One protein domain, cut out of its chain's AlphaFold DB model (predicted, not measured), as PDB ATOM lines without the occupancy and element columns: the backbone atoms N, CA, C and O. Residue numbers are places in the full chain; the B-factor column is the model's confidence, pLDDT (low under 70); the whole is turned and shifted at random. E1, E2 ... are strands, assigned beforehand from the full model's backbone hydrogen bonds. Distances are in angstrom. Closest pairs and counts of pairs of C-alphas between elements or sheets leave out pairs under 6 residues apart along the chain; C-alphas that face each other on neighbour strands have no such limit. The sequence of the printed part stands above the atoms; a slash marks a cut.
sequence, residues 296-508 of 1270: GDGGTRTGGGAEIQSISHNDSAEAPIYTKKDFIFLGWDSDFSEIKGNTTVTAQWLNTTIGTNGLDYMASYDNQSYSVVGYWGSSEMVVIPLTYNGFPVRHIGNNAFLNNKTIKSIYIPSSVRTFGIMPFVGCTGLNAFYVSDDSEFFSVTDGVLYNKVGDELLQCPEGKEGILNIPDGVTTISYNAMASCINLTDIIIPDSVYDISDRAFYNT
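Overview. This is residues 296 to 508 of the 1270 residues of the protein "Leucine-rich repeat protein" of Clostridiaceae bacterium (UniProt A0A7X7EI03). With little regular structure, residues 370 to 508 wind in stacked turns, with E1, E2 and E3 in a looser lobe alongside. Of 213 printed residues, 69 lie in strands E1 to E14, all strand, with no named helix. Sheet E4-E5-E7 is mixed, E6-E8-E9 and E13-E14 parallel, E2-E3 antiparallel and E10-E11-E12 a meander of antiparallel neighbours. The whole is compact, spanning 52 by 43 by 28 A, radius of gyration of the C-alphas 18.2 A.

Along the chain. Find E4, residues 361-365, beginning at C-alpha (-26.950, -12.130, 48.473); E5 is 370-375 and E7 391-396. E6 is 381-383, between E5 and E7 along the chain; after E7 come E8 409-412, E9 432-435, E10 442-445, E11 448-451, E12 456-459, E13 466-469 and E14 488-492, ending at C-alpha (-12.947, 13.127, 28.033). E1 is 308-312, E2 327-332 and E3 343-351, 25.9 A long.

Arrangement. Between parallel E5 and E7, find N 372 and O 395 within hydrogen-bond range, 2.8 A. The closest C-alphas of E2 and E9, Leu 330 and Tyr 434, are 7.3 A apart.

Size, cuts and confidence. The printed part has no cut; E8 to E9 is a long link; 29 printed residues have pLDDT under 70, among them residues 350 to 363.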
ATOM      1  N   GLY A 296     -42.195  -2.692  20.921       81.69
ATOM      2  CA  GLY A 296     -42.239  -2.937  22.365       81.69
ATOM      3  C   GLY A 296     -41.814  -4.326  22.861       81.69
ATOM      4  O   GLY A 296     -41.927  -4.559  24.059       81.69
ATOM      5  N   ASP A 297     -41.404  -5.262  21.994       80.75
ATOM      6  CA  ASP A 297     -41.026  -6.663  22.290       80.75
ATOM      7  C   ASP A 297     -41.769  -7.304  23.483       80.75
ATOM      8  O   ASP A 297     -41.215  -7.603  24.544       80.75
ATOM      9  N   GLY A 298     -43.082  -7.480  23.341       73.50
ATOM     10  CA  GLY A 298     -43.920  -8.123  24.360       73.50
ATOM     11  C   GLY A 298     -44.212  -7.278  25.607       73.50
ATOM     12  O   GLY A 298     -44.812  -7.799  26.546       73.50
ATOM     13  N   GLY A 299     -43.813  -6.006  25.633       73.75
ATOM     14  CA  GLY A 299     -44.384  -4.988  26.511       73.75
ATOM     15  C   GLY A 299     -45.731  -4.470  25.998       73.75
ATOM     16  O   GLY A 299     -46.085  -4.624  24.830       73.75
ATOM     17  N   THR A 300     -46.492  -3.840  26.887       80.75
ATOM     18  CA  THR A 300     -47.792  -3.211  26.620       80.75
ATOM     19  C   THR A 300     -47.610  -1.699  26.629       80.75
ATOM     20  O   THR A 300     -47.155  -1.145  27.626       80.75
ATOM     21  N   ARG A 301     -47.945  -1.029  25.524       80.62
ATOM     22  CA  ARG A 301     -47.811   0.427  25.379       80.62
ATOM     23  C   ARG A 301     -48.753   1.163  26.344       80.62
ATOM     24  O   ARG A 301     -49.917   0.782  26.473       80.62
ATOM     25  N   THR A 302     -48.253   2.190  27.025       71.12
ATOM     26  CA  THR A 302     -48.960   2.944  28.076       71.12
ATOM     27  C   THR A 302     -48.967   4.429  27.744       71.12
ATOM     28  O   THR A 302     -47.911   5.021  27.562       71.12
ATOM     29  N   GLY A 303     -50.152   5.042  27.677       62.88
ATOM     30  CA  GLY A 303     -50.305   6.389  27.115       62.88
ATOM     31  C   GLY A 303     -50.272   6.388  25.578       62.88
ATOM     32  O   GLY A 303     -49.660   5.534  24.940       62.88
ATOM     33  N   GLY A 304     -50.991   7.321  24.953       51.66
ATOM     34  CA  GLY A 304     -51.285   7.300  23.512       51.66
ATOM     35  C   GLY A 304     -50.174   7.757  22.549       51.66
ATOM     36  O   GLY A 304     -50.495   8.001  21.391       51.66
ATOM     37  N   GLY A 305     -48.907   7.883  22.967       60.91
ATOM     38  CA  GLY A 305     -47.795   8.409  22.139       60.91
ATOM     39  C   GLY A 305     -47.295   7.426  21.069       60.91
ATOM     40  O   GLY A 305     -47.354   6.219  21.292       60.91
ATOM     41  N   ALA A 306     -46.891   7.896  19.882       58.38
ATOM     42  CA  ALA A 306     -46.848   7.098  18.645       58.38
ATOM     43  C   ALA A 306     -45.746   6.011  18.557       58.38
ATOM     44  O   ALA A 306     -44.571   6.255  18.803       58.38
ATOM     45  N   GLU A 307     -46.148   4.817  18.103       72.25
ATOM     46  CA  GLU A 307     -45.320   3.604  17.906       72.25
ATOM     47  C   GLU A 307     -44.684   3.511  16.504       72.25
ATOM     48  O   GLU A 307     -43.750   2.749  16.274       72.25
ATOM     49  N   ILE A 308     -45.162   4.329  15.566       79.81
ATOM     50  CA  ILE A 308     -44.483   4.627  14.304       79.81
ATOM     51  C   ILE A 308     -44.480   6.145  14.173       79.81
ATOM     52  O   ILE A 308     -45.540   6.768  14.259       79.81
ATOM     53  N   GLN A 309     -43.306   6.726  13.962       81.12
ATOM     54  CA  GLN A 309     -43.114   8.164  13.816       81.12
ATOM     55  C   GLN A 309     -42.550   8.484  12.438       81.12
ATOM     56  O   GLN A 309     -41.820   7.693  11.841       81.12
ATOM     57  N   SER A 310     -42.950   9.637  11.914       82.56
ATOM     58  CA  SER A 310     -42.457  10.211  10.667       82.56
ATOM     59  C   SER A 310     -41.783  11.524  11.020       82.56
ATOM     60  O   SER A 310     -42.456  12.437  11.486       82.56
ATOM     61  N   ILE A 311     -40.470  11.577  10.842       77.94
ATOM     62  CA  ILE A 311     -39.600  12.672  11.279       77.94
ATOM     63  C   ILE A 311     -38.853  13.244  10.073       77.94
ATOM     64  O   ILE A 311     -38.612  12.518   9.103       77.94
ATOM     65  N   SER A 312     -38.500  14.526  10.091       74.25
ATOM     66  CA  SER A 312     -37.738  15.138   8.996       74.25
ATOM     67  C   SER A 312     -36.264  14.719   9.064       74.25
ATOM     68  O   SER A 312     -35.790  14.118  10.031       74.25
ATOM     69  N   HIS A 313     -35.499  15.028   8.022       63.38
ATOM     70  CA  HIS A 313     -34.064  14.775   8.021       63.38
ATOM     71  C   HIS A 313     -33.339  15.558   9.138       63.38
ATOM     72  O   HIS A 313     -33.302  16.785   9.116       63.38
ATOM     73  N   ASN A 314     -32.685  14.815  10.043       61.91
ATOM     74  CA  ASN A 314     -31.999  15.282  11.261       61.91
ATOM     75  C   ASN A 314     -32.912  15.712  12.425       61.91
ATOM     76  O   ASN A 314     -32.400  16.230  13.413       61.91
ATOM     77  N   ASP A 315     -34.217  15.440  12.354       71.00
ATOM     78  CA  ASP A 315     -35.074  15.455  13.543       71.00
ATOM     79  C   ASP A 315     -34.814  14.195  14.396       71.00
ATOM     80  O   ASP A 315     -34.422  13.140  13.882       71.00
ATOM     81  N   SER A 316     -35.072  14.286  15.701       77.94
ATOM     82  CA  SER A 316     -35.082  13.143  16.625       77.94
ATOM     83  C   SER A 316     -36.482  12.523  16.727       77.94
ATOM     84  O   SER A 316     -37.485  13.203  16.515       77.94
ATOM     85  N   ALA A 317     -36.566  11.238  17.085       80.88
ATOM     86  CA  ALA A 317     -37.838  10.591  17.428       80.88
ATOM     87  C   ALA A 317     -38.089  10.600  18.949       80.88
ATOM     88  O   ALA A 317     -37.156  10.545  19.746       80.88
ATOM     89  N   GLU A 318     -39.356  10.622  19.358       81.88
ATOM     90  CA  GLU A 318     -39.763  10.546  20.765       81.88
ATOM     91  C   GLU A 318     -39.896   9.084  21.210       81.88
ATOM     92  O   GLU A 318     -40.419   8.253  20.471       81.88
ATOM     93  N   ALA A 319     -39.484   8.741  22.432       80.50
ATOM     94  CA  ALA A 319     -39.614   7.374  22.937       80.50
ATOM     95  C   ALA A 319     -41.061   7.061  23.394       80.50
ATOM     96  O   ALA A 319     -41.535   7.663  24.357       80.50
ATOM     97  N   PRO A 320     -41.774   6.087  22.793       80.25
ATOM     98  CA  PRO A 320     -43.057   5.624  23.317       80.25
ATOM     99  C   PRO A 320     -42.882   4.808  24.606       80.25
ATOM    100  O   PRO A 320     -41.996   3.963  24.713       80.25
ATOM    101  N   ILE A 321     -43.777   5.006  25.576       77.69
ATOM    102  CA  ILE A 321     -43.716   4.318  26.872       77.69
ATOM    103  C   ILE A 321     -44.353   2.924  26.762       77.69
ATOM    104  O   ILE A 321     -45.501   2.778  26.331       77.69
ATOM    105  N   TYR A 322     -43.631   1.894  27.204       78.50
ATOM    106  CA  TYR A 322     -44.143   0.532  27.366       78.50
ATOM    107  C   TYR A 322     -43.982   0.052  28.810       78.50
ATOM    108  O   TYR A 322     -43.048   0.429  29.508       78.50
ATOM    109  N   THR A 323     -44.841  -0.876  29.229       74.69
ATOM    110  CA  THR A 323     -44.722  -1.605  30.500       74.69
ATOM    111  C   THR A 323     -44.848  -3.107  30.270       74.69
ATOM    112  O   THR A 323     -45.681  -3.569  29.490       74.69
ATOM    113  N   LYS A 324     -44.034  -3.915  30.948       78.25
ATOM    114  CA  LYS A 324     -44.065  -5.375  30.814       78.25
ATOM    115  C   LYS A 324     -44.060  -5.984  32.203       78.25
ATOM    116  O   LYS A 324     -43.107  -5.837  32.956       78.25
ATOM    117  N   LYS A 325     -45.162  -6.635  32.573       67.62
ATOM    118  CA  LYS A 325     -45.316  -7.195  33.916       67.62
ATOM    119  C   LYS A 325     -44.188  -8.194  34.203       67.62
ATOM    120  O   LYS A 325     -43.932  -9.063  33.377       67.62
ATOM    121  N   ASP A 326     -43.581  -8.083  35.382       63.91
ATOM    122  CA  ASP A 326     -42.460  -8.914  35.836       63.91
ATOM    123  C   ASP A 326     -41.163  -8.693  35.004       63.91
ATOM    124  O   ASP A 326     -40.246  -9.514  35.026       63.91
ATOM    125  N   PHE A 327     -41.062  -7.565  34.279       71.44
ATOM    126  CA  PHE A 327     -39.862  -7.112  33.569       71.44
ATOM    127  C   PHE A 327     -39.607  -5.604  33.780       71.44
ATOM    128  O   PHE A 327     -40.531  -4.801  33.856       71.44
ATOM    129  N   ILE A 328     -38.334  -5.227  33.824       67.12
ATOM    130  CA  ILE A 328     -37.825  -3.850  33.773       67.12
ATOM    131  C   ILE A 328     -37.550  -3.488  32.311       67.12
ATOM    132  O   ILE A 328     -37.029  -4.321  31.565       67.12
ATOM    133  N   PHE A 329     -37.867  -2.260  31.907       74.94
ATOM    134  CA  PHE A 329     -37.436  -1.703  30.625       74.94
ATOM    135  C   PHE A 329     -35.962  -1.276  30.723       74.94
ATOM    136  O   PHE A 329     -35.586  -0.596  31.670       74.94
ATOM    137  N   LEU A 330     -35.118  -1.710  29.784       64.56
ATOM    138  CA  LEU A 330     -33.679  -1.393  29.759       64.56
ATOM    139  C   LEU A 330     -33.315  -0.269  28.775       64.56
ATOM    140  O   LEU A 330     -32.139   0.053  28.635       64.56
ATOM    141  N   GLY A 331     -34.299   0.296  28.071       71.94
ATOM    142  CA  GLY A 331     -34.083   1.201  26.944       71.94
ATOM    143  C   GLY A 331     -34.307   0.529  25.587       71.94
ATOM    144  O   GLY A 331     -34.900  -0.549  25.483       71.94
ATOM    145  N   TRP A 332     -33.848   1.193  24.529       81.88
ATOM    146  CA  TRP A 332     -33.997   0.763  23.138       81.88
ATOM    147  C   TRP A 332     -32.694   0.164  22.597       81.88
ATOM    148  O   TRP A 332     -31.605   0.533  23.025       81.88
ATOM    149  N   ASP A 333     -32.797  -0.765  21.645       79.62
ATOM    150  CA  ASP A 333     -31.647  -1.466  21.054       79.62
ATOM    151  C   ASP A 333     -30.750  -0.612  20.142       79.62
ATOM    152  O   ASP A 333     -29.643  -1.041  19.810       79.62
ATOM    153  N   SER A 334     -31.217   0.575  19.751       78.69
ATOM    154  CA  SER A 334     -30.511   1.519  18.886       78.69
ATOM    155  C   SER A 334     -30.796   2.958  19.322       78.69
ATOM    156  O   SER A 334     -31.876   3.250  19.835       78.69
ATOM    157  N   ASP A 335     -29.845   3.859  19.079       74.56
ATOM    158  CA  ASP A 335     -30.032   5.304  19.239       74.56
ATOM    159  C   ASP A 335     -30.946   5.858  18.126       74.56
ATOM    160  O   ASP A 335     -30.893   5.415  16.975       74.56
ATOM    161  N   PHE A 336     -31.796   6.820  18.482       82.81
ATOM    162  CA  PHE A 336     -32.764   7.486  17.604       82.81
ATOM    163  C   PHE A 336     -32.762   9.019  17.767       82.81
ATOM    164  O   PHE A 336     -33.689   9.695  17.316       82.81
ATOM    165  N   SER A 337     -31.700   9.567  18.368       73.94
ATOM    166  CA  SER A 337     -31.427  11.007  18.423       73.94
ATOM    167  C   SER A 337     -31.041  11.589  17.052       73.94
ATOM    168  O   SER A 337     -31.566  12.632  16.667       73.94
ATOM    169  N   GLU A 338     -30.201  10.892  16.273       69.44
ATOM    170  CA  GLU A 338     -29.778  11.280  14.914       69.44
ATOM    171  C   GLU A 338     -30.208  10.255  13.844       69.44
ATOM    172  O   GLU A 338     -29.442   9.367  13.445       69.44
ATOM    173  N   ILE A 339     -31.424  10.388  13.307       72.81
ATOM    174  CA  ILE A 339     -31.940   9.449  12.303       72.81
ATOM    175  C   ILE A 339     -31.522   9.837  10.874       72.81
ATOM    176  O   ILE A 339     -31.868  10.892  10.338       72.81
ATOM    177  N   LYS A 340     -30.792   8.921  10.223       69.31
ATOM    178  CA  LYS A 340     -30.196   9.086   8.878       69.31
ATOM    179  C   LYS A 340     -30.828   8.175   7.811       69.31
ATOM    180  O   LYS A 340     -30.273   8.010   6.726       69.31
ATOM    181  N   GLY A 341     -31.965   7.554   8.127       71.31
ATOM    182  CA  GLY A 341     -32.676   6.588   7.287       71.31
ATOM    183  C   GLY A 341     -33.900   6.010   8.006       71.31
ATOM    184  O   GLY A 341     -34.092   6.263   9.189       71.31
ATOM    185  N   ASN A 342     -34.726   5.206   7.329       75.69
ATOM    186  CA  ASN A 342     -35.798   4.471   8.016       75.69
ATOM    187  C   ASN A 342     -35.201   3.447   8.997       75.69
ATOM    188  O   ASN A 342     -34.384   2.617   8.588       75.69
ATOM    189  N   THR A 343     -35.660   3.461  10.248       75.62
ATOM    190  CA  THR A 343     -35.084   2.693  11.363       75.62
ATOM    191  C   THR A 343     -36.176   1.955  12.134       75.62
ATOM    192  O   THR A 343     -37.274   2.473  12.328       75.62
ATOM    193  N   THR A 344     -35.866   0.752  12.616       84.75
ATOM    194  CA  THR A 344     -36.676   0.052  13.621       84.75
ATOM    195  C   THR A 344     -35.869  -0.045  14.904       84.75
ATOM    196  O   THR A 344     -34.729  -0.500  14.857       84.75
ATOM    197  N   VAL A 345     -36.469   0.354  16.021       84.31
ATOM    198  CA  VAL A 345     -35.891   0.320  17.369       84.31
ATOM    199  C   VAL A 345     -36.711  -0.612  18.251       84.31
ATOM    200  O   VAL A 345     -37.938  -0.515  18.297       84.31
ATOM    201  N   THR A 346     -36.049  -1.533  18.945       86.56
ATOM    202  CA  THR A 346     -36.694  -2.575  19.758       86.56
ATOM    203  C   THR A 346     -36.469  -2.346  21.245       86.56
ATOM    204  O   THR A 346     -35.349  -2.098  21.684       86.56
ATOM    205  N   ALA A 347     -37.539  -2.460  22.025       80.56
ATOM    206  CA  ALA A 347     -37.523  -2.347  23.470       80.56
ATOM    207  C   ALA A 347     -36.747  -3.511  24.093       80.56
ATOM    208  O   ALA A 347     -37.055  -4.681  23.849       80.56
ATOM    209  N   GLN A 348     -35.766  -3.197  24.931       76.50
ATOM    210  CA  GLN A 348     -35.010  -4.183  25.686       76.50
ATOM    211  C   GLN A 348     -35.646  -4.389  27.065       76.50
ATOM    212  O   GLN A 348     -36.060  -3.439  27.728       76.50
ATOM    213  N   TRP A 349     -35.730  -5.646  27.506       76.50
ATOM    214  CA  TRP A 349     -36.438  -6.022  28.730       76.50
ATOM    215  C   TRP A 349     -35.627  -6.971  29.608       76.50
ATOM    216  O   TRP A 349     -35.168  -8.017  29.150       76.50
ATOM    217  N   LEU A 350     -35.562  -6.668  30.901       67.75
ATOM    218  CA  LEU A 350     -34.944  -7.502  31.926       67.75
ATOM    219  C   LEU A 350     -36.002  -8.190  32.784       67.75
ATOM    220  O   LEU A 350     -36.782  -7.522  33.448       67.75
ATOM    221  N   ASN A 351     -36.008  -9.520  32.829       66.31
ATOM    222  CA  ASN A 351     -36.953 -10.269  33.660       66.31
ATOM    223  C   ASN A 351     -36.605 -10.145  35.157       66.31
ATOM    224  O   ASN A 351     -35.554 -10.624  35.586       66.31
ATOM    225  N   THR A 352     -37.507  -9.578  35.960       57.31
ATOM    226  CA  THR A 352     -37.294  -9.333  37.401       57.31
ATOM    227  C   THR A 352     -37.424 -10.584  38.267       57.31
ATOM    228  O   THR A 352     -37.008 -10.581  39.422       57.31
ATOM    229  N   THR A 353     -37.950 -11.686  37.718       53.50
ATOM    230  CA  THR A 353     -37.993 -12.989  38.410       53.50
ATOM    231  C   THR A 353     -36.667 -13.761  38.340       53.50
ATOM    232  O   THR A 353     -36.529 -14.817  38.960       53.50
ATOM    233  N   ILE A 354     -35.655 -13.245  37.629       50.91
ATOM    234  CA  ILE A 354     -34.305 -13.825  37.608       50.91
ATOM    235  C   ILE A 354     -33.531 -13.331  38.841       50.91
ATOM    236  O   ILE A 354     -33.009 -12.223  38.861       50.91
ATOM    237  N   GLY A 355     -33.467 -14.178  39.872       47.12
ATOM    238  CA  GLY A 355     -32.738 -13.919  41.127       47.12
ATOM    239  C   GLY A 355     -33.514 -14.281  42.399       47.12
ATOM    240  O   GLY A 355     -32.929 -14.434  43.467       47.12
ATOM    241  N   THR A 356     -34.830 -14.506  42.308       43.53
ATOM    242  CA  THR A 356     -35.689 -14.761  43.482       43.53
ATOM    243  C   THR A 356     -35.678 -16.210  43.993       43.53
ATOM    244  O   THR A 356     -36.436 -16.538  44.902       43.53
ATOM    245  N   ASN A 357     -34.824 -17.090  43.455       42.22
ATOM    246  CA  ASN A 357     -34.725 -18.497  43.885       42.22
ATOM    247  C   ASN A 357     -33.891 -18.720  45.168       42.22
ATOM    248  O   ASN A 357     -33.724 -19.863  45.587       42.22
ATOM    249  N   GLY A 358     -33.448 -17.639  45.821       48.25
ATOM    250  CA  GLY A 358     -32.977 -17.638  47.209       48.25
ATOM    251  C   GLY A 358     -31.456 -17.652  47.394       48.25
ATOM    252  O   GLY A 358     -30.775 -18.566  46.947       48.25
ATOM    253  N   LEU A 359     -30.972 -16.676  48.177       49.94
ATOM    254  CA  LEU A 359     -29.643 -16.628  48.816       49.94
ATOM    255  C   LEU A 359     -28.404 -16.436  47.914       49.94
ATOM    256  O   LEU A 359     -27.304 -16.832  48.291       49.94
ATOM    257  N   ASP A 360     -28.536 -15.708  46.803       64.44
ATOM    258  CA  ASP A 360     -27.366 -15.166  46.083       64.44
ATOM    259  C   ASP A 360     -26.708 -13.969  46.807       64.44
ATOM    260  O   ASP A 360     -25.549 -13.657  46.538       64.44
ATOM    261  N   TYR A 361     -27.417 -13.308  47.732       68.06
ATOM    262  CA  TYR A 361     -26.950 -12.130  48.473       68.06
ATOM    263  C   TYR A 361     -26.775 -12.417  49.969       68.06
ATOM    264  O   TYR A 361     -27.593 -13.108  50.577       68.06
ATOM    265  N   MET A 362     -25.766 -11.803  50.587       68.31
ATOM    266  CA  MET A 362     -25.718 -11.576  52.032       68.31
ATOM    267  C   MET A 362     -26.339 -10.209  52.330       68.31
ATOM    268  O   MET A 362     -25.991  -9.223  51.679       68.31
ATOM    269  N   ALA A 363     -27.254 -10.144  53.298       66.94
ATOM    270  CA  ALA A 363     -27.975  -8.920  53.639       66.94
ATOM    271  C   ALA A 363     -27.908  -8.628  55.146       66.94
ATOM    272  O   ALA A 363     -28.158  -9.522  55.954       66.94
ATOM    273  N   SER A 364     -27.597  -7.382  55.509       70.94
ATOM    274  CA  SER A 364     -27.612  -6.887  56.896       70.94
ATOM    275  C   SER A 364     -28.880  -6.076  57.165       70.94
ATOM    276  O   SER A 364     -29.355  -5.402  56.253       70.94
ATOM    277  N   TYR A 365     -29.423  -6.145  58.383       65.69
ATOM    278  CA  TYR A 365     -30.678  -5.497  58.792       65.69
ATOM    279  C   TYR A 365     -30.420  -4.453  59.883       65.69
ATOM    280  O   TYR A 365     -29.789  -4.767  60.889       65.69
ATOM    281  N   ASP A 366     -30.938  -3.238  59.702       57.41
ATOM    282  CA  ASP A 366     -30.711  -2.073  60.580       57.41
ATOM    283  C   ASP A 366     -31.931  -1.708  61.464       57.41
ATOM    284  O   ASP A 366     -32.000  -0.622  62.034       57.41
ATOM    285  N   ASN A 367     -32.901  -2.624  61.585       58.44
ATOM    286  CA  ASN A 367     -34.240  -2.432  62.170       58.44
ATOM    287  C   ASN A 367     -35.263  -1.638  61.332       58.44
ATOM    288  O   ASN A 367     -36.412  -1.533  61.762       58.44
ATOM    289  N   GLN A 368     -34.915  -1.145  60.137       71.88
ATOM    290  CA  GLN A 368     -35.848  -0.458  59.224       71.88
ATOM    291  C   GLN A 368     -35.708  -0.871  57.745       71.88
ATOM    292  O   GLN A 368     -36.654  -0.724  56.966       71.88
ATOM    293  N   SER A 369     -34.542  -1.367  57.338       79.75
ATOM    294  CA  SER A 369     -34.164  -1.651  55.957       79.75
ATOM    295  C   SER A 369     -33.088  -2.741  55.861       79.75
ATOM    296  O   SER A 369     -32.534  -3.188  56.869       79.75
ATOM    297  N   TYR A 370     -32.805  -3.191  54.636       78.88
ATOM    298  CA  TYR A 370     -31.705  -4.110  54.346       78.88
ATOM    299  C   TYR A 370     -30.585  -3.467  53.518       78.88
ATOM    300  O   TYR A 370     -30.824  -2.686  52.593       78.88
ATOM    301  N   SER A 371     -29.353  -3.886  53.812       83.56
ATOM    302  CA  SER A 371     -28.135  -3.567  53.060       83.56
ATOM    303  C   SER A 371     -27.597  -4.813  52.352       83.56
ATOM    304  O   SER A 371     -27.368  -5.819  53.023       83.56
ATOM    305  N   VAL A 372     -27.332  -4.768  51.041       86.00
ATOM    306  CA  VAL A 372     -26.618  -5.842  50.317       86.00
ATOM    307  C   VAL A 372     -25.136  -5.773  50.674       86.00
ATOM    308  O   VAL A 372     -24.459  -4.841  50.267       86.00
ATOM    309  N   VAL A 373     -24.622  -6.740  51.431       85.19
ATOM    310  CA  VAL A 373     -23.242  -6.744  51.972       85.19
ATOM    311  C   VAL A 373     -22.362  -7.865  51.398       85.19
ATOM    312  O   VAL A 373     -21.230  -8.050  51.830       85.19
ATOM    313  N   GLY A 374     -22.870  -8.627  50.430       82.44
ATOM    314  CA  GLY A 374     -22.129  -9.679  49.734       82.44
ATOM    315  C   GLY A 374     -22.951 -10.291  48.600       82.44
ATOM    316  O   GLY A 374     -24.177 -10.360  48.710       82.44
ATOM    317  N   TYR A 375     -22.295 -10.769  47.541       84.62
ATOM    318  CA  TYR A 375     -22.921 -11.490  46.430       84.62
ATOM    319  C   TYR A 375     -22.103 -12.720  46.023       84.62
ATOM    320  O   TYR A 375     -20.926 -12.621  45.676       84.62
ATOM    321  N   TRP A 376     -22.761 -13.877  46.029       77.00
ATOM    322  CA  TRP A 376     -22.188 -15.195  45.721       77.00
ATOM    323  C   TRP A 376     -22.828 -15.848  44.489       77.00
ATOM    324  O   TRP A 376     -22.452 -16.961  44.114       77.00
ATOM    325  N   GLY A 377     -23.822 -15.187  43.889       74.19
ATOM    326  CA  GLY A 377     -24.547 -15.702  42.737       74.19
ATOM    327  C   GLY A 377     -23.687 -15.802  41.477       74.19
ATOM    328  O   GLY A 377     -22.607 -15.219  41.363       74.19
ATOM    329  N   SER A 378     -24.192 -16.561  40.505       76.88
ATOM    330  CA  SER A 378     -23.507 -16.837  39.231       76.88
ATOM    331  C   SER A 378     -24.124 -16.114  38.027       76.88
ATOM    332  O   SER A 378     -23.832 -16.464  36.884       76.88
ATOM    333  N   SER A 379     -24.984 -15.117  38.261       78.00
ATOM    334  CA  SER A 379     -25.636 -14.376  37.179       78.00
ATOM    335  C   SER A 379     -24.681 -13.382  36.521       78.00
ATOM    336  O   SER A 379     -23.937 -12.671  37.197       78.00
ATOM    337  N   GLU A 380     -24.753 -13.281  35.194       85.44
ATOM    338  CA  GLU A 380     -24.099 -12.199  34.451       85.44
ATOM    339  C   GLU A 380     -24.885 -10.878  34.557       85.44
ATOM    340  O   GLU A 380     -24.304  -9.808  34.405       85.44
ATOM    341  N   MET A 381     -26.187 -10.939  34.859       83.12
ATOM    342  CA  MET A 381     -27.022  -9.766  35.131       83.12
ATOM    343  C   MET A 381     -27.607  -9.848  36.540       83.12
ATOM    344  O   MET A 381     -28.389 -10.750  36.849       83.12
ATOM    345  N   VAL A 382     -27.217  -8.915  37.400       84.44
ATOM    346  CA  VAL A 382     -27.612  -8.873  38.810       84.44
ATOM    347  C   VAL A 382     -28.777  -7.913  38.978       84.44
ATOM    348  O   VAL A 382     -28.668  -6.742  38.629       84.44
ATOM    349  N   VAL A 383     -29.888  -8.392  39.537       82.81
ATOM    350  CA  VAL A 383     -31.038  -7.551  39.891       82.81
ATOM    351  C   VAL A 383     -31.078  -7.413  41.401       82.81
ATOM    352  O   VAL A 383     -31.394  -8.379  42.102       82.81
ATOM    353  N   ILE A 384     -30.737  -6.229  41.908       85.19
ATOM    354  CA  ILE A 384     -30.857  -5.948  43.338       85.19
ATOM    355  C   ILE A 384     -32.357  -5.922  43.676       85.19
ATOM    356  O   ILE A 384     -33.125  -5.248  42.986       85.19
ATOM    357  N   PRO A 385     -32.817  -6.683  44.683       78.12
ATOM    358  CA  PRO A 385     -34.238  -6.762  44.992       78.12
ATOM    359  C   PRO A 385     -34.725  -5.473  45.665       78.12
ATOM    360  O   PRO A 385     -34.077  -4.973  46.576       78.12
ATOM    361  N   LEU A 386     -35.900  -4.972  45.266       79.81
ATOM    362  CA  LEU A 386     -36.546  -3.791  45.869       79.81
ATOM    363  C   LEU A 386     -36.831  -3.987  47.374       79.81
ATOM    364  O   LEU A 386     -36.725  -3.063  48.181       79.81
ATOM    365  N   THR A 387     -37.200  -5.211  47.763       79.25
ATOM    366  CA  THR A 387     -37.434  -5.595  49.159       79.25
ATOM    367  C   THR A 387     -36.811  -6.951  49.477       79.25
ATOM    368  O   THR A 387     -36.717  -7.833  48.623       79.25
ATOM    369  N   TYR A 388     -36.419  -7.135  50.734       74.25
ATOM    370  CA  TYR A 388     -35.963  -8.403  51.292       74.25
ATOM    371  C   TYR A 388     -36.695  -8.640  52.619       74.25
ATOM    372  O   TYR A 388     -36.838  -7.728  53.429       74.25
ATOM    373  N   ASN A 389     -37.255  -9.839  52.811       75.12
ATOM    374  CA  ASN A 389     -38.115 -10.189  53.956       75.12
ATOM    375  C   ASN A 389     -39.243  -9.174  54.277       75.12
ATOM    376  O   ASN A 389     -39.659  -9.049  55.425       75.12
ATOM    377  N   GLY A 390     -39.757  -8.461  53.266       73.44
ATOM    378  CA  GLY A 390     -40.823  -7.462  53.418       73.44
ATOM    379  C   GLY A 390     -40.359  -6.041  53.771       73.44
ATOM    380  O   GLY A 390     -41.196  -5.145  53.816       73.44
ATOM    381  N   PHE A 391     -39.056  -5.816  53.963       73.44
ATOM    382  CA  PHE A 391     -38.462  -4.494  54.198       73.44
ATOM    383  C   PHE A 391     -37.710  -4.002  52.949       73.44
ATOM    384  O   PHE A 391     -37.201  -4.830  52.190       73.44
ATOM    385  N   PRO A 392     -37.618  -2.683  52.701       78.19
ATOM    386  CA  PRO A 392     -36.905  -2.145  51.542       78.19
ATOM    387  C   PRO A 392     -35.398  -2.414  51.625       78.19
ATOM    388  O   PRO A 392     -34.801  -2.325  52.699       78.19
ATOM    389  N   VAL A 393     -34.769  -2.691  50.483       83.44
ATOM    390  CA  VAL A 393     -33.302  -2.725  50.369       83.44
ATOM    391  C   VAL A 393     -32.829  -1.321  50.018       83.44
ATOM    392  O   VAL A 393     -33.108  -0.840  48.920       83.44
ATOM    393  N   ARG A 394     -32.151  -0.652  50.955       86.06
ATOM    394  CA  ARG A 394     -31.760   0.764  50.824       86.06
ATOM    395  C   ARG A 394     -30.287   0.989  50.522       86.06
ATOM    396  O   ARG A 394     -29.933   2.070  50.061       86.06
ATOM    397  N   HIS A 395     -29.434  -0.002  50.748       83.94
ATOM    398  CA  HIS A 395     -27.988   0.200  50.704       83.94
ATOM    399  C   HIS A 395     -27.282  -0.943  49.978       83.94
ATOM    400  O   HIS A 395     -27.661  -2.109  50.114       83.94
ATOM    401  N   ILE A 396     -26.208  -0.624  49.260       89.31
ATOM    402  CA  ILE A 396     -25.177  -1.600  48.895       89.31
ATOM    403  C   ILE A 396     -23.983  -1.322  49.801       89.31
ATOM    404  O   ILE A 396     -23.406  -0.245  49.732       89.31
ATOM    405  N   GLY A 397     -23.634  -2.256  50.675       79.75
ATOM    406  CA  GLY A 397     -22.554  -2.103  51.642       79.75
ATOM    407  C   GLY A 397     -21.154  -2.158  51.027       79.75
ATOM    408  O   GLY A 397     -20.962  -2.436  49.840       79.75
ATOM    409  N   ASN A 398     -20.160  -1.910  51.878       83.81
ATOM    410  CA  ASN A 398     -18.747  -1.962  51.509       83.81
ATOM    411  C   ASN A 398     -18.402  -3.316  50.872       83.81
ATOM    412  O   ASN A 398     -18.776  -4.356  51.411       83.81
ATOM    413  N   ASN A 399     -17.645  -3.309  49.771       86.12
ATOM    414  CA  ASN A 399     -17.144  -4.522  49.107       86.12
ATOM    415  C   ASN A 399     -18.220  -5.551  48.667       86.12
ATOM    416  O   ASN A 399     -17.882  -6.711  48.427       86.12
ATOM    417  N   ALA A 400     -19.501  -5.174  48.546       89.12
ATOM    418  CA  ALA A 400     -20.607  -6.125  48.363       89.12
ATOM    419  C   ALA A 400     -20.484  -7.067  47.144       89.12
ATOM    420  O   ALA A 400     -20.959  -8.200  47.198       89.12
ATOM    421  N   PHE A 401     -19.836  -6.634  46.062       91.38
ATOM    422  CA  PHE A 401     -19.596  -7.423  44.848       91.38
ATOM    423  C   PHE A 401     -18.097  -7.675  44.586       91.38
ATOM    424  O   PHE A 401     -17.724  -8.100  43.493       91.38
ATOM    425  N   LEU A 402     -17.236  -7.436  45.584       87.88
ATOM    426  CA  LEU A 402     -15.775  -7.428  45.462       87.88
ATOM    427  C   LEU A 402     -15.218  -8.651  44.707       87.88
ATOM    428  O   LEU A 402     -15.468  -9.802  45.063       87.88
ATOM    429  N   ASN A 403     -14.385  -8.386  43.698       89.31
ATOM    430  CA  ASN A 403     -13.737  -9.365  42.819       89.31
ATOM    431  C   ASN A 403     -14.691 -10.271  42.011       89.31
ATOM    432  O   ASN A 403     -14.247 -11.298  41.482       89.31
ATOM    433  N   ASN A 404     -15.978  -9.931  41.872       89.44
ATOM    434  CA  ASN A 404     -16.891 -10.745  41.076       89.44
ATOM    435  C   ASN A 404     -16.690 -10.523  39.564       89.44
ATOM    436  O   ASN A 404     -17.121  -9.524  38.994       89.44
ATOM    437  N   LYS A 405     -16.077 -11.510  38.903       89.44
ATOM    438  CA  LYS A 405     -15.750 -11.479  37.466       89.44
ATOM    439  C   LYS A 405     -16.823 -12.072  36.547       89.44
ATOM    440  O   LYS A 405     -16.585 -12.150  35.345       89.44
ATOM    441  N   THR A 406     -17.951 -12.548  37.083       88.44
ATOM    442  CA  THR A 406     -19.049 -13.102  36.269       88.44
ATOM    443  C   THR A 406     -20.107 -12.058  35.939       88.44
ATOM    444  O   THR A 406     -20.714 -12.143  34.876       88.44
ATOM    445  N   ILE A 407     -20.309 -11.073  36.818       90.75
ATOM    446  CA  ILE A 407     -21.234  -9.963  36.582       90.75
ATOM    447  C   ILE A 407     -20.766  -9.153  35.369       90.75
ATOM    448  O   ILE A 407     -19.611  -8.736  35.306       90.75
ATOM    449  N   LYS A 408     -21.694  -8.901  34.444       91.00
ATOM    450  CA  LYS A 408     -21.562  -7.990  33.300       91.00
ATOM    451  C   LYS A 408     -22.412  -6.737  33.442       91.00
ATOM    452  O   LYS A 408     -22.045  -5.696  32.904       91.00
ATOM    453  N   SER A 409     -23.509  -6.817  34.186       89.12
ATOM    454  CA  SER A 409     -24.346  -5.657  34.478       89.12
ATOM    455  C   SER A 409     -25.130  -5.797  35.783       89.12
ATOM    456  O   SER A 409     -25.379  -6.908  36.261       89.12
ATOM    457  N   ILE A 410     -25.499  -4.657  36.371       91.12
ATOM    458  CA  ILE A 410     -26.231  -4.568  37.645       91.12
ATOM    459  C   ILE A 410     -27.417  -3.616  37.480       91.12
ATOM    460  O   ILE A 410     -27.238  -2.500  37.000       91.12
ATOM    461  N   TYR A 411     -28.607  -4.042  37.906       88.56
ATOM    462  CA  TYR A 411     -29.786  -3.191  38.050       88.56
ATOM    463  C   TYR A 411     -29.978  -2.742  39.500       88.56
ATOM    464  O   TYR A 411     -29.989  -3.569  40.419       88.56
ATOM    465  N   ILE A 412     -30.187  -1.439  39.674       91.50
ATOM    466  CA  ILE A 412     -30.381  -0.752  40.949       91.50
ATOM    467  C   ILE A 412     -31.847  -0.270  41.024       91.50
ATOM    468  O   ILE A 412     -32.235   0.611  40.254       91.50
ATOM    469  N   PRO A 413     -32.687  -0.836  41.914       86.56
ATOM    470  CA  PRO A 413     -34.086  -0.439  42.055       86.56
ATOM    471  C   PRO A 413     -34.223   0.890  42.815       86.56
ATOM    472  O   PRO A 413     -33.330   1.278  43.569       86.56
ATOM    473  N   SER A 414     -35.380   1.544  42.696       84.94
ATOM    474  CA  SER A 414     -35.683   2.837  43.337       84.94
ATOM    475  C   SER A 414     -35.608   2.845  44.869       84.94
ATOM    476  O   SER A 414     -35.474   3.907  45.472       84.94
ATOM    477  N   SER A 415     -35.624   1.679  45.526       84.94
ATOM    478  CA  SER A 415     -35.429   1.584  46.977       84.94
ATOM    479  C   SER A 415     -34.000   1.887  47.435       84.94
ATOM    480  O   SER A 415     -33.832   2.276  48.591       84.94
ATOM    481  N   VAL A 416     -32.985   1.687  46.581       89.12
ATOM    482  CA  VAL A 416     -31.572   1.890  46.939       89.12
ATOM    483  C   VAL A 416     -31.259   3.384  46.957       89.12
ATOM    484  O   VAL A 416     -31.575   4.109  46.018       89.12
ATOM    485  N   ARG A 417     -30.624   3.831  48.044       87.19
ATOM    486  CA  ARG A 417     -30.355   5.237  48.373       87.19
ATOM    487  C   ARG A 417     -28.876   5.565  48.525       87.19
ATOM    488  O   ARG A 417     -28.501   6.711  48.326       87.19
ATOM    489  N   THR A 418     -28.036   4.600  48.914       83.44
ATOM    490  CA  THR A 418     -26.590   4.829  49.091       83.44
ATOM    491  C   THR A 418     -25.735   3.608  48.743       83.44
ATOM    492  O   THR A 418     -26.198   2.460  48.739       83.44
ATOM    493  N   PHE A 419     -24.450   3.879  48.512       84.94
ATOM    494  CA  PHE A 419     -23.390   2.893  48.348       84.94
ATOM    495  C   PHE A 419     -22.356   3.040  49.469       84.94
ATOM    496  O   PHE A 419     -22.086   4.143  49.941       84.94
ATOM    497  N   GLY A 420     -21.774   1.922  49.889       74.81
ATOM    498  CA  GLY A 420     -20.606   1.875  50.755       74.81
ATOM    499  C   GLY A 420     -19.309   2.103  49.981       74.81
ATOM    500  O   GLY A 420     -19.299   2.449  48.802       74.81
ATOM    501  N   ILE A 421     -18.186   1.861  50.647       78.06
ATOM    502  CA  ILE A 421     -16.850   1.984  50.066       78.06
ATOM    503  C   ILE A 421     -16.580   0.803  49.122       78.06
ATOM    504  O   ILE A 421     -16.684  -0.361  49.517       78.06
ATOM    505  N   MET A 422     -16.172   1.113  47.886       82.62
ATOM    506  CA  MET A 422     -15.644   0.151  46.901       82.62
ATOM    507  C   MET A 422     -16.562  -1.072  46.630       82.62
ATOM    508  O   MET A 422     -16.079  -2.205  46.584       82.62
ATOM    509  N   PRO A 423     -17.886  -0.892  46.432       88.50
ATOM    510  CA  PRO A 423     -18.842  -2.001  46.356       88.50
ATOM    511  C   PRO A 423     -18.635  -2.908  45.135       88.50
ATOM    512  O   PRO A 423     -18.989  -4.080  45.211       88.50
ATOM    513  N   PHE A 424     -18.048  -2.397  44.045       91.44
ATOM    514  CA  PHE A 424     -17.868  -3.103  42.767       91.44
ATOM    515  C   PHE A 424     -16.393  -3.306  42.367       91.44
ATOM    516  O   PHE A 424     -16.094  -3.574  41.207       91.44
ATOM    517  N   VAL A 425     -15.446  -3.151  43.299       87.25
ATOM    518  CA  VAL A 425     -14.015  -3.246  42.965       87.25
ATOM    519  C   VAL A 425     -13.619  -4.674  42.587       87.25
ATOM    520  O   VAL A 425     -14.041  -5.645  43.213       87.25
ATOM    521  N   GLY A 426     -12.796  -4.823  41.555       88.50
ATOM    522  CA  GLY A 426     -12.423  -6.106  40.968       88.50
ATOM    523  C   GLY A 426     -13.528  -6.759  40.129       88.50
ATOM    524  O   GLY A 426     -13.348  -7.905  39.697       88.50
ATOM    525  N   CYS A 427     -14.658  -6.080  39.885       92.75
ATOM    526  CA  CYS A 427     -15.704  -6.527  38.965       92.75
ATOM    527  C   CYS A 427     -15.294  -6.334  37.496       92.75
ATOM    528  O   CYS A 427     -16.004  -5.716  36.713       92.75
ATOM    529  N   THR A 428     -14.168  -6.918  37.085       93.69
ATOM    530  CA  THR A 428     -13.544  -6.701  35.765       93.69
ATOM    531  C   THR A 428     -14.385  -7.135  34.553       93.69
ATOM    532  O   THR A 428     -13.939  -6.973  33.422       93.69
ATOM    533  N   GLY A 429     -15.543  -7.772  34.764       92.81
ATOM    534  CA  GLY A 429     -16.510  -8.102  33.709       92.81
ATOM    535  C   GLY A 429     -17.683  -7.121  33.600       92.81
ATOM    536  O   GLY A 429     -18.412  -7.180  32.614       92.81
ATOM    537  N   LEU A 430     -17.875  -6.253  34.602       95.06
ATOM    538  CA  LEU A 430     -18.997  -5.326  34.725       95.06
ATOM    539  C   LEU A 430     -18.820  -4.183  33.722       95.06
ATOM    540  O   LEU A 430     -17.866  -3.417  33.825       95.06
ATOM    541  N   ASN A 431     -19.753  -4.075  32.780       94.56
ATOM    542  CA  ASN A 431     -19.702  -3.158  31.642       94.56
ATOM    543  C   ASN A 431     -20.772  -2.058  31.694       94.56
ATOM    544  O   ASN A 431     -20.596  -1.028  31.048       94.56
ATOM    545  N   ALA A 432     -21.873  -2.270  32.428       93.38
ATOM    546  CA  ALA A 432     -22.966  -1.302  32.545       93.38
ATOM    547  C   ALA A 432     -23.738  -1.428  33.869       93.38
ATOM    548  O   ALA A 432     -24.080  -2.530  34.310       93.38
ATOM    549  N   PHE A 433     -24.082  -0.288  34.459       95.00
ATOM    550  CA  PHE A 433     -25.171  -0.170  35.425       95.00
ATOM    551  C   PHE A 433     -26.501   0.088  34.707       95.00
ATOM    552  O   PHE A 433     -26.526   0.550  33.569       95.00
ATOM    553  N   TYR A 434     -27.599  -0.185  35.402       90.00
ATOM    554  CA  TYR A 434     -28.956   0.218  35.052       90.00
ATOM    555  C   TYR A 434     -29.656   0.684  36.332       90.00
ATOM    556  O   TYR A 434     -29.426   0.120  37.404       90.00
ATOM    557  N   VAL A 435     -30.508   1.699  36.231       90.00
ATOM    558  CA  VAL A 435     -31.214   2.305  37.368       90.00
ATOM    559  C   VAL A 435     -32.707   2.365  37.045       90.00
ATOM    560  O   VAL A 435     -33.079   2.533  35.889       90.00
ATOM    561  N   SER A 436     -33.549   2.197  38.062       85.06
ATOM    562  CA  SER A 436     -35.004   2.402  37.987       85.06
ATOM    563  C   SER A 436     -35.345   3.850  37.610       85.06
ATOM    564  O   SER A 436     -34.824   4.767  38.245       85.06
ATOM    565  N   ASP A 437     -36.244   4.074  36.647       79.69
ATOM    566  CA  ASP A 437     -36.644   5.428  36.211       79.69
ATOM    567  C   ASP A 437     -37.197   6.281  37.378       79.69
ATOM    568  O   ASP A 437     -36.920   7.480  37.490       79.69
ATOM    569  N   ASP A 438     -37.906   5.622  38.300       81.62
ATOM    570  CA  ASP A 438     -38.458   6.146  39.555       81.62
ATOM    571  C   ASP A 438     -37.425   6.272  40.698       81.62
ATOM    572  O   ASP A 438     -37.796   6.534  41.839       81.62
ATOM    573  N   SER A 439     -36.124   6.086  40.444       87.12
ATOM    574  CA  SER A 439     -35.091   6.370  41.448       87.12
ATOM    575  C   SER A 439     -34.982   7.873  41.696       87.12
ATOM    576  O   SER A 439     -34.754   8.645  40.768       87.12
ATOM    577  N   GLU A 440     -35.080   8.284  42.958       89.88
ATOM    578  CA  GLU A 440     -34.864   9.669  43.411       89.88
ATOM    579  C   GLU A 440     -33.373   9.991  43.642       89.88
ATOM    580  O   GLU A 440     -33.009  11.152  43.795       89.88
ATOM    581  N   PHE A 441     -32.500   8.975  43.668       88.81
ATOM    582  CA  PHE A 441     -31.115   9.096  44.154       88.81
ATOM    583  C   PHE A 441     -30.060   8.969  43.053       88.81
ATOM    584  O   PHE A 441     -29.011   9.612  43.133       88.81
ATOM    585  N   PHE A 442     -30.333   8.175  42.015       94.75
ATOM    586  CA  PHE A 442     -29.348   7.818  40.993       94.75
ATOM    587  C   PHE A 442     -29.879   7.999  39.576       94.75
ATOM    588  O   PHE A 442     -31.084   7.955  39.323       94.75
ATOM    589  N   SER A 443     -28.951   8.162  38.643       94.06
ATOM    590  CA  SER A 443     -29.201   8.118  37.206       94.06
ATOM    591  C   SER A 443     -28.100   7.310  36.513       94.06
ATOM    592  O   SER A 443     -27.075   6.970  37.112       94.06
ATOM    593  N   VAL A 444     -28.318   6.955  35.249       94.62
ATOM    594  CA  VAL A 444     -27.326   6.260  34.427       94.62
ATOM    595  C   VAL A 444     -27.188   6.971  33.088       94.62
ATOM    596  O   VAL A 444     -28.175   7.395  32.493       94.62
ATOM    597  N   THR A 445     -25.962   7.110  32.596       92.56
ATOM    598  CA  THR A 445     -25.677   7.622  31.248       92.56
ATOM    599  C   THR A 445     -24.530   6.808  30.665       92.56
ATOM    600  O   THR A 445     -23.515   6.615  31.330       92.56
ATOM    601  N   ASP A 446     -24.708   6.259  29.458       88.88
ATOM    602  CA  ASP A 446     -23.740   5.352  28.812       88.88
ATOM    603  C   ASP A 446     -23.279   4.185  29.734       88.88
ATOM    604  O   ASP A 446     -22.107   3.807  29.810       88.88
ATOM    605  N   GLY A 447     -24.212   3.631  30.519       91.44
ATOM    606  CA  GLY A 447     -23.942   2.555  31.485       91.44
ATOM    607  C   GLY A 447     -23.081   2.954  32.696       91.44
ATOM    608  O   GLY A 447     -22.766   2.090  33.515       91.44
ATOM    609  N   VAL A 448     -22.701   4.229  32.829       97.38
ATOM    610  CA  VAL A 448     -21.992   4.801  33.986       97.38
ATOM    611  C   VAL A 448     -23.004   5.371  34.976       97.38
ATOM    612  O   VAL A 448     -24.015   5.947  34.576       97.38
ATOM    613  N   LEU A 449     -22.744   5.175  36.268       96.56
ATOM    614  CA  LEU A 449     -23.628   5.552  37.365       96.56
ATOM    615  C   LEU A 449     -23.321   6.970  37.863       96.56
ATOM    616  O   LEU A 449     -22.181   7.271  38.228       96.56
ATOM    617  N   TYR A 450     -24.362   7.793  37.940       96.56
ATOM    618  CA  TYR A 450     -24.332   9.169  38.433       96.56
ATOM    619  C   TYR A 450     -25.363   9.347  39.558       96.56
ATOM    620  O   TYR A 450     -26.233   8.493  39.771       96.56
ATOM    621  N   ASN A 451     -25.293  10.462  40.283       94.62
ATOM    622  CA  ASN A 451     -26.398  10.884  41.150       94.62
ATOM    623  C   ASN A 451     -27.643  11.267  40.307       94.62
ATOM    624  O   ASN A 451     -27.583  11.328  39.076       94.62
ATOM    625  N   LYS A 452     -28.806  11.491  40.934       92.56
ATOM    626  CA  LYS A 452     -30.050  11.800  40.193       92.56
ATOM    627  C   LYS A 452     -29.976  13.103  39.390       92.56
ATOM    628  O   LYS A 452     -30.577  13.175  38.324       92.56
ATOM    629  N   VAL A 453     -29.249  14.100  39.899       93.75
ATOM    630  CA  VAL A 453     -29.061  15.412  39.253       93.75
ATOM    631  C   VAL A 453     -28.174  15.305  38.003       93.75
ATOM    632  O   VAL A 453     -28.338  16.082  37.069       93.75
ATOM    633  N   GLY A 454     -27.263  14.327  37.967       93.69
ATOM    634  CA  GLY A 454     -26.290  14.145  36.891       93.69
ATOM    635  C   GLY A 454     -25.027  14.999  37.044       93.69
ATOM    636  O   GLY A 454     -24.198  15.004  36.139       93.69
ATOM    637  N   ASP A 455     -24.847  15.704  38.168       96.19
ATOM    638  CA  ASP A 455     -23.685  16.566  38.413       96.19
ATOM    639  C   ASP A 455     -22.519  15.857  39.140       96.19
ATOM    640  O   ASP A 455     -21.419  16.412  39.226       96.19
ATOM    641  N   GLU A 456     -22.710  14.612  39.594       97.12
ATOM    642  CA  GLU A 456     -21.664  13.769  40.192       97.12
ATOM    643  C   GLU A 456     -21.559  12.387  39.521       97.12
ATOM    644  O   GLU A 456     -22.528  11.623  39.484       97.12
ATOM    645  N   LEU A 457     -20.356  12.035  39.040       97.62
ATOM    646  CA  LEU A 457     -20.023  10.697  38.533       97.62
ATOM    647  C   LEU A 457     -19.607   9.788  39.696       97.62
ATOM    648  O   LEU A 457     -18.485   9.890  40.200       97.62
ATOM    649  N   LEU A 458     -20.503   8.870  40.069       95.31
ATOM    650  CA  LEU A 458     -20.356   7.978  41.222       95.31
ATOM    651  C   LEU A 458     -19.511   6.737  40.904       95.31
ATOM    652  O   LEU A 458     -18.613   6.391  41.669       95.31
ATOM    653  N   GLN A 459     -19.806   6.040  39.798       95.69
ATOM    654  CA  GLN A 459     -19.098   4.808  39.430       95.69
ATOM    655  C   GLN A 459     -19.174   4.488  37.928       95.69
ATOM    656  O   GLN A 459     -20.235   4.218  37.363       95.69
ATOM    657  N   CYS A 460     -18.007   4.384  37.305       96.44
ATOM    658  CA  CYS A 460     -17.788   3.734  36.024       96.44
ATOM    659  C   CYS A 460     -17.588   2.215  36.225       96.44
ATOM    660  O   CYS A 460     -16.877   1.812  37.153       96.44
ATOM    661  N   PRO A 461     -18.193   1.358  35.384       95.94
ATOM    662  CA  PRO A 461     -17.919  -0.079  35.356       95.94
ATOM    663  C   PRO A 461     -16.441  -0.391  35.026       95.94
ATOM    664  O   PRO A 461     -15.911   0.124  34.042       95.94
ATOM    665  N   GLU A 462     -15.767  -1.261  35.794       95.31
ATOM    666  CA  GLU A 462     -14.345  -1.613  35.555       95.31
ATOM    667  C   GLU A 462     -14.093  -2.249  34.177       95.31
ATOM    668  O   GLU A 462     -13.023  -2.071  33.594       95.31
ATOM    669  N   GLY A 463     -15.070  -2.998  33.658       94.69
ATOM    670  CA  GLY A 463     -15.003  -3.648  32.353       94.69
ATOM    671  C   GLY A 463     -15.310  -2.726  31.170       94.69
ATOM    672  O   GLY A 463     -15.024  -3.122  30.040       94.69
ATOM    673  N   LYS A 464     -15.844  -1.510  31.395       95.50
ATOM    674  CA  LYS A 464     -16.238  -0.582  30.318       95.50
ATOM    675  C   LYS A 464     -15.047  -0.269  29.404       95.50
ATOM    676  O   LYS A 464     -13.961   0.079  29.864       95.50
ATOM    677  N   GLU A 465     -15.274  -0.396  28.100       94.31
ATOM    678  CA  GLU A 465     -14.247  -0.273  27.062       94.31
ATOM    679  C   GLU A 465     -14.415   1.016  26.238       94.31
ATOM    680  O   GLU A 465     -15.509   1.576  26.153       94.31
ATOM    681  N   GLY A 466     -13.344   1.451  25.566       93.00
ATOM    682  CA  GLY A 466     -13.392   2.554  24.596       93.00
ATOM    683  C   GLY A 466     -13.204   3.945  25.209       93.00
ATOM    684  O   GLY A 466     -12.519   4.097  26.218       93.00
ATOM    685  N   ILE A 467     -13.740   4.981  24.561       94.56
ATOM    686  CA  ILE A 467     -13.631   6.370  25.036       94.56
ATOM    687  C   ILE A 467     -14.821   6.674  25.945       94.56
ATOM    688  O   ILE A 467     -15.963   6.588  25.498       94.56
ATOM    689  N   LEU A 468     -14.555   7.070  27.191       96.31
ATOM    690  CA  LEU A 468     -15.585   7.583  28.093       96.31
ATOM    691  C   LEU A 468     -15.750   9.094  27.891       96.31
ATOM    692  O   LEU A 468     -14.797   9.850  28.080       96.31
ATOM    693  N   ASN A 469     -16.965   9.524  27.555       95.81
ATOM    694  CA  ASN A 469     -17.357  10.932  27.541       95.81
ATOM    695  C   ASN A 469     -18.140  11.231  28.821       95.81
ATOM    696  O   ASN A 469     -19.234  10.700  29.005       95.81
ATOM    697  N   ILE A 470     -17.583  12.054  29.709       97.25
ATOM    698  CA  ILE A 470     -18.304  12.538  30.891       97.25
ATOM    699  C   ILE A 470     -19.210  13.709  30.446       97.25
ATOM    700  O   ILE A 470     -18.691  14.622  29.802       97.25
ATOM    701  N   PRO A 471     -20.528  13.703  30.737       96.19
ATOM    702  CA  PRO A 471     -21.450  14.748  30.280       96.19
ATOM    703  C   PRO A 471     -21.130  16.155  30.801       96.19
ATOM    704  O   PRO A 471     -20.744  16.327  31.960       96.19
ATOM    705  N   ASP A 472     -21.367  17.172  29.968       94.38
ATOM    706  CA  ASP A 472     -21.369  18.572  30.407       94.38
ATOM    707  C   ASP A 472     -22.394  18.773  31.535       94.38
ATOM    708  O   ASP A 472     -23.517  18.278  31.469       94.38
ATOM    709  N   GLY A 473     -21.998  19.506  32.577       94.75
ATOM    710  CA  GLY A 473     -22.793  19.676  33.797       94.75
ATOM    711  C   GLY A 473     -22.299  18.824  34.968       94.75
ATOM    712  O   GLY A 473     -22.493  19.227  36.111       94.75
ATOM    713  N   VAL A 474     -21.549  17.741  34.717       98.12
ATOM    714  CA  VAL A 474     -20.816  17.033  35.780       98.12
ATOM    715  C   VAL A 474     -19.800  17.989  36.406       98.12
ATOM    716  O   VAL A 474     -18.926  18.526  35.720       98.12
ATOM    717  N   THR A 475     -19.919  18.214  37.713       97.88
ATOM    718  CA  THR A 475     -19.024  19.064  38.513       97.88
ATOM    719  C   THR A 475     -18.040  18.251  39.349       97.88
ATOM    720  O   THR A 475     -16.920  18.713  39.599       97.88
ATOM    721  N   THR A 476     -18.453  17.042  39.748       97.94
ATOM    722  CA  THR A 476     -17.772  16.211  40.745       97.94
ATOM    723  C   THR A 476     -17.503  14.800  40.219       97.94
ATOM    724  O   THR A 476     -18.352  14.181  39.577       97.94
ATOM    725  N   ILE A 477     -16.315  14.267  40.513       97.94
ATOM    726  CA  ILE A 477     -15.946  12.867  40.263       97.94
ATOM    727  C   ILE A 477     -15.576  12.213  41.601       97.94
ATOM    728  O   ILE A 477     -14.618  12.628  42.267       97.94
ATOM    729  N   SER A 478     -16.340  11.194  42.000       94.81
ATOM    730  CA  SER A 478     -16.273  10.602  43.341       94.81
ATOM    731  C   SER A 478     -15.041   9.712  43.571       94.81
ATOM    732  O   SER A 478     -14.293   9.345  42.658       94.81
ATOM    733  N   TYR A 479     -14.812   9.349  44.836       90.38
ATOM    734  CA  TYR A 479     -13.703   8.487  45.259       90.38
ATOM    735  C   TYR A 479     -13.767   7.112  44.571       90.38
ATOM    736  O   TYR A 479     -14.790   6.435  44.629       90.38
ATOM    737  N   ASN A 480     -12.663   6.686  43.943       90.31
ATOM    738  CA  ASN A 480     -12.568   5.481  43.094       90.31
ATOM    739  C   ASN A 480     -13.525   5.406  41.880       90.31
ATOM    740  O   ASN A 480     -13.636   4.336  41.281       90.31
ATOM    741  N   ALA A 481     -14.180   6.496  41.468       94.44
ATOM    742  CA  ALA A 481     -15.250   6.424  40.467       94.44
ATOM    743  C   ALA A 481     -14.839   5.804  39.111       94.44
ATOM    744  O   ALA A 481     -15.672   5.182  38.465       94.44
ATOM    745  N   MET A 482     -13.573   5.893  38.679       94.94
ATOM    746  CA  MET A 482     -13.030   5.164  37.512       94.94
ATOM    747  C   MET A 482     -11.795   4.317  37.874       94.94
ATOM    748  O   MET A 482     -10.950   4.029  37.022       94.94
ATOM    749  N   ALA A 483     -11.654   3.919  39.142       91.62
ATOM    750  CA  ALA A 483     -10.529   3.098  39.575       91.62
ATOM    751  C   ALA A 483     -10.539   1.733  38.871       91.62
ATOM    752  O   ALA A 483     -11.569   1.075  38.777       91.62
ATOM    753  N   SER A 484      -9.375   1.291  38.394       92.62
ATOM    754  CA  SER A 484      -9.180   0.037  37.649       92.62
ATOM    755  C   SER A 484      -9.973  -0.112  36.339       92.62
ATOM    756  O   SER A 484      -9.981  -1.209  35.778       92.62
ATOM    757  N   CYS A 485     -10.550   0.962  35.783       94.19
ATOM    758  CA  CYS A 485     -11.104   0.989  34.420       94.19
ATOM    759  C   CYS A 485      -9.981   0.926  33.356       94.19
ATOM    760  O   CYS A 485      -9.710   1.890  32.640       94.19
ATOM    761  N   ILE A 486      -9.284  -0.211  33.278       93.25
ATOM    762  CA  ILE A 486      -8.110  -0.435  32.413       93.25
ATOM    763  C   ILE A 486      -8.454  -0.592  30.925       93.25
ATOM    764  O   ILE A 486      -7.573  -0.436  30.085       93.25
ATOM    765  N   ASN A 487      -9.715  -0.891  30.593       92.56
ATOM    766  CA  ASN A 487     -10.161  -1.088  29.210       92.56
ATOM    767  C   ASN A 487     -10.577   0.224  28.513       92.56
ATOM    768  O   ASN A 487     -10.819   0.229  27.301       92.56
ATOM    769  N   LEU A 488     -10.659   1.338  29.252       94.38
ATOM    770  CA  LEU A 488     -10.902   2.656  28.672       94.38
ATOM    771  C   LEU A 488      -9.655   3.130  27.917       94.38
ATOM    772  O   LEU A 488      -8.557   3.199  28.467       94.38
ATOM    773  N   THR A 489      -9.835   3.480  26.646       91.56
ATOM    774  CA  THR A 489      -8.761   3.952  25.765       91.56
ATOM    775  C   THR A 489      -8.483   5.444  25.920       91.56
ATOM    776  O   THR A 489      -7.353   5.872  25.702       91.56
ATOM    777  N   ASP A 490      -9.502   6.232  26.276       93.75
ATOM    778  CA  ASP A 490      -9.360   7.634  26.681       93.75
ATOM    779  C   ASP A 490     -10.548   8.061  27.562       93.75
ATOM    780  O   ASP A 490     -11.575   7.379  27.609       93.75
ATOM    781  N   ILE A 491     -10.405   9.187  28.261       95.94
ATOM    782  CA  ILE A 491     -11.438   9.781  29.115       95.94
ATOM    783  C   ILE A 491     -11.491  11.278  28.821       95.94
ATOM    784  O   ILE A 491     -10.510  11.997  29.043       95.94
ATOM    785  N   ILE A 492     -12.644  11.729  28.335       95.38
ATOM    786  CA  ILE A 492     -12.947  13.127  28.033       95.38
ATOM    787  C   ILE A 492     -13.690  13.714  29.235       95.38
ATOM    788  O   ILE A 492     -14.757  13.236  29.620       95.38
ATOM    789  N   ILE A 493     -13.074  14.728  29.845       96.94
ATOM    790  CA  ILE A 493     -13.506  15.371  31.090       96.94
ATOM    791  C   ILE A 493     -13.916  16.810  30.746       96.94
ATOM    792  O   ILE A 493     -13.062  17.546  30.240       96.94
ATOM    793  N   PRO A 494     -15.174  17.218  30.987       96.12
ATOM    794  CA  PRO A 494     -15.669  18.531  30.599       96.12
ATOM    795  C   PRO A 494     -15.169  19.639  31.530       96.12
ATOM    796  O   PRO A 494     -14.794  19.415  32.683       96.12
ATOM    797  N   ASP A 495     -15.221  20.871  31.026       94.06
ATOM    798  CA  ASP A 495     -14.798  22.085  31.734       94.06
ATOM    799  C   ASP A 495     -15.663  22.420  32.967       94.06
ATOM    800  O   ASP A 495     -15.276  23.270  33.771       94.06
ATOM    801  N   SER A 496     -16.822  21.771  33.128       96.12
ATOM    802  CA  SER A 496     -17.667  21.885  34.320       96.12
ATOM    803  C   SER A 496     -17.071  21.191  35.549       96.12
ATOM    804  O   SER A 496     -17.398  21.592  36.669       96.12
ATOM    805  N   VAL A 497     -16.180  20.205  35.371       98.00
ATOM    806  CA  VAL A 497     -15.567  19.458  36.478       98.00
ATOM    807  C   VAL A 497     -14.575  20.338  37.235       98.00
ATOM    808  O   VAL A 497     -13.616  20.864  36.666       98.00
ATOM    809  N   TYR A 498     -14.785  20.466  38.545       96.31
ATOM    810  CA  TYR A 498     -13.896  21.205  39.445       96.31
ATOM    811  C   TYR A 498     -13.596  20.488  40.769       96.31
ATOM    812  O   TYR A 498     -12.721  20.947  41.503       96.31
ATOM    813  N   ASP A 499     -14.274  19.381  41.080       97.56
ATOM    814  CA  ASP A 499     -13.984  18.547  42.250       97.56
ATOM    815  C   ASP A 499     -13.701  17.104  41.805       97.56
ATOM    816  O   ASP A 499     -14.482  16.489  41.080       97.56
ATOM    817  N   ILE A 500     -12.549  16.567  42.199       98.19
ATOM    818  CA  ILE A 500     -12.147  15.190  41.899       98.19
ATOM    819  C   ILE A 500     -11.558  14.598  43.174       98.19
ATOM    820  O   ILE A 500     -10.575  15.101  43.722       98.19
ATOM    821  N   SER A 501     -12.170  13.520  43.647       94.62
ATOM    822  CA  SER A 501     -11.736  12.821  44.856       94.62
ATOM    823  C   SER A 501     -10.461  11.998  44.632       94.62
ATOM    824  O   SER A 501     -10.077  11.704  43.497       94.62
ATOM    825  N   ASP A 502      -9.821  11.580  45.731       88.44
ATOM    826  CA  ASP A 502      -8.681  10.656  45.680       88.44
ATOM    827  C   ASP A 502      -9.030   9.376  44.887       88.44
ATOM    828  O   ASP A 502     -10.183   8.934  44.820       88.44
ATOM    829  N   ARG A 503      -8.014   8.781  44.258       91.62
ATOM    830  CA  ARG A 503      -8.077   7.525  43.490       91.62
ATOM    831  C   ARG A 503      -9.108   7.462  42.359       91.62
ATOM    832  O   ARG A 503      -9.255   6.391  41.775       91.62
ATOM    833  N   ALA A 504      -9.752   8.564  41.971       95.44
ATOM    834  CA  ALA A 504     -10.727   8.588  40.876       95.44
ATOM    835  C   ALA A 504     -10.210   7.914  39.587       95.44
ATOM    836  O   ALA A 504     -10.961   7.185  38.950       95.44
ATOM    837  N   PHE A 505      -8.920   8.076  39.258       95.56
ATOM    838  CA  PHE A 505      -8.244   7.438  38.114       95.56
ATOM    839  C   PHE A 505      -7.175   6.403  38.526       95.56
ATOM    840  O   PHE A 505      -6.247   6.124  37.759       95.56
ATOM    841  N   TYR A 506      -7.241   5.860  39.746       92.88
ATOM    842  CA  TYR A 506      -6.264   4.885  40.241       92.88
ATOM    843  C   TYR A 506      -6.222   3.638  39.350       92.88
ATOM    844  O   TYR A 506      -7.260   3.100  38.981       92.88
ATOM    845  N   ASN A 507      -5.018   3.159  39.020       91.88
ATOM    846  CA  ASN A 507      -4.822   1.967  38.185       91.88
ATOM    847  C   ASN A 507      -5.542   2.034  36.810       91.88
ATOM    848  O   ASN A 507      -6.087   1.042  36.342       91.88
ATOM    849  N   THR A 508      -5.553   3.205  36.160       94.00
ATOM    850  CA  THR A 508      -6.086   3.390  34.793       94.00
ATOM    851  C   THR A 508      -4.973   3.587  33.763       94.00
ATOM    852  O   THR A 508      -3.942   4.200  34.060       94.00
TER     853      THR A 508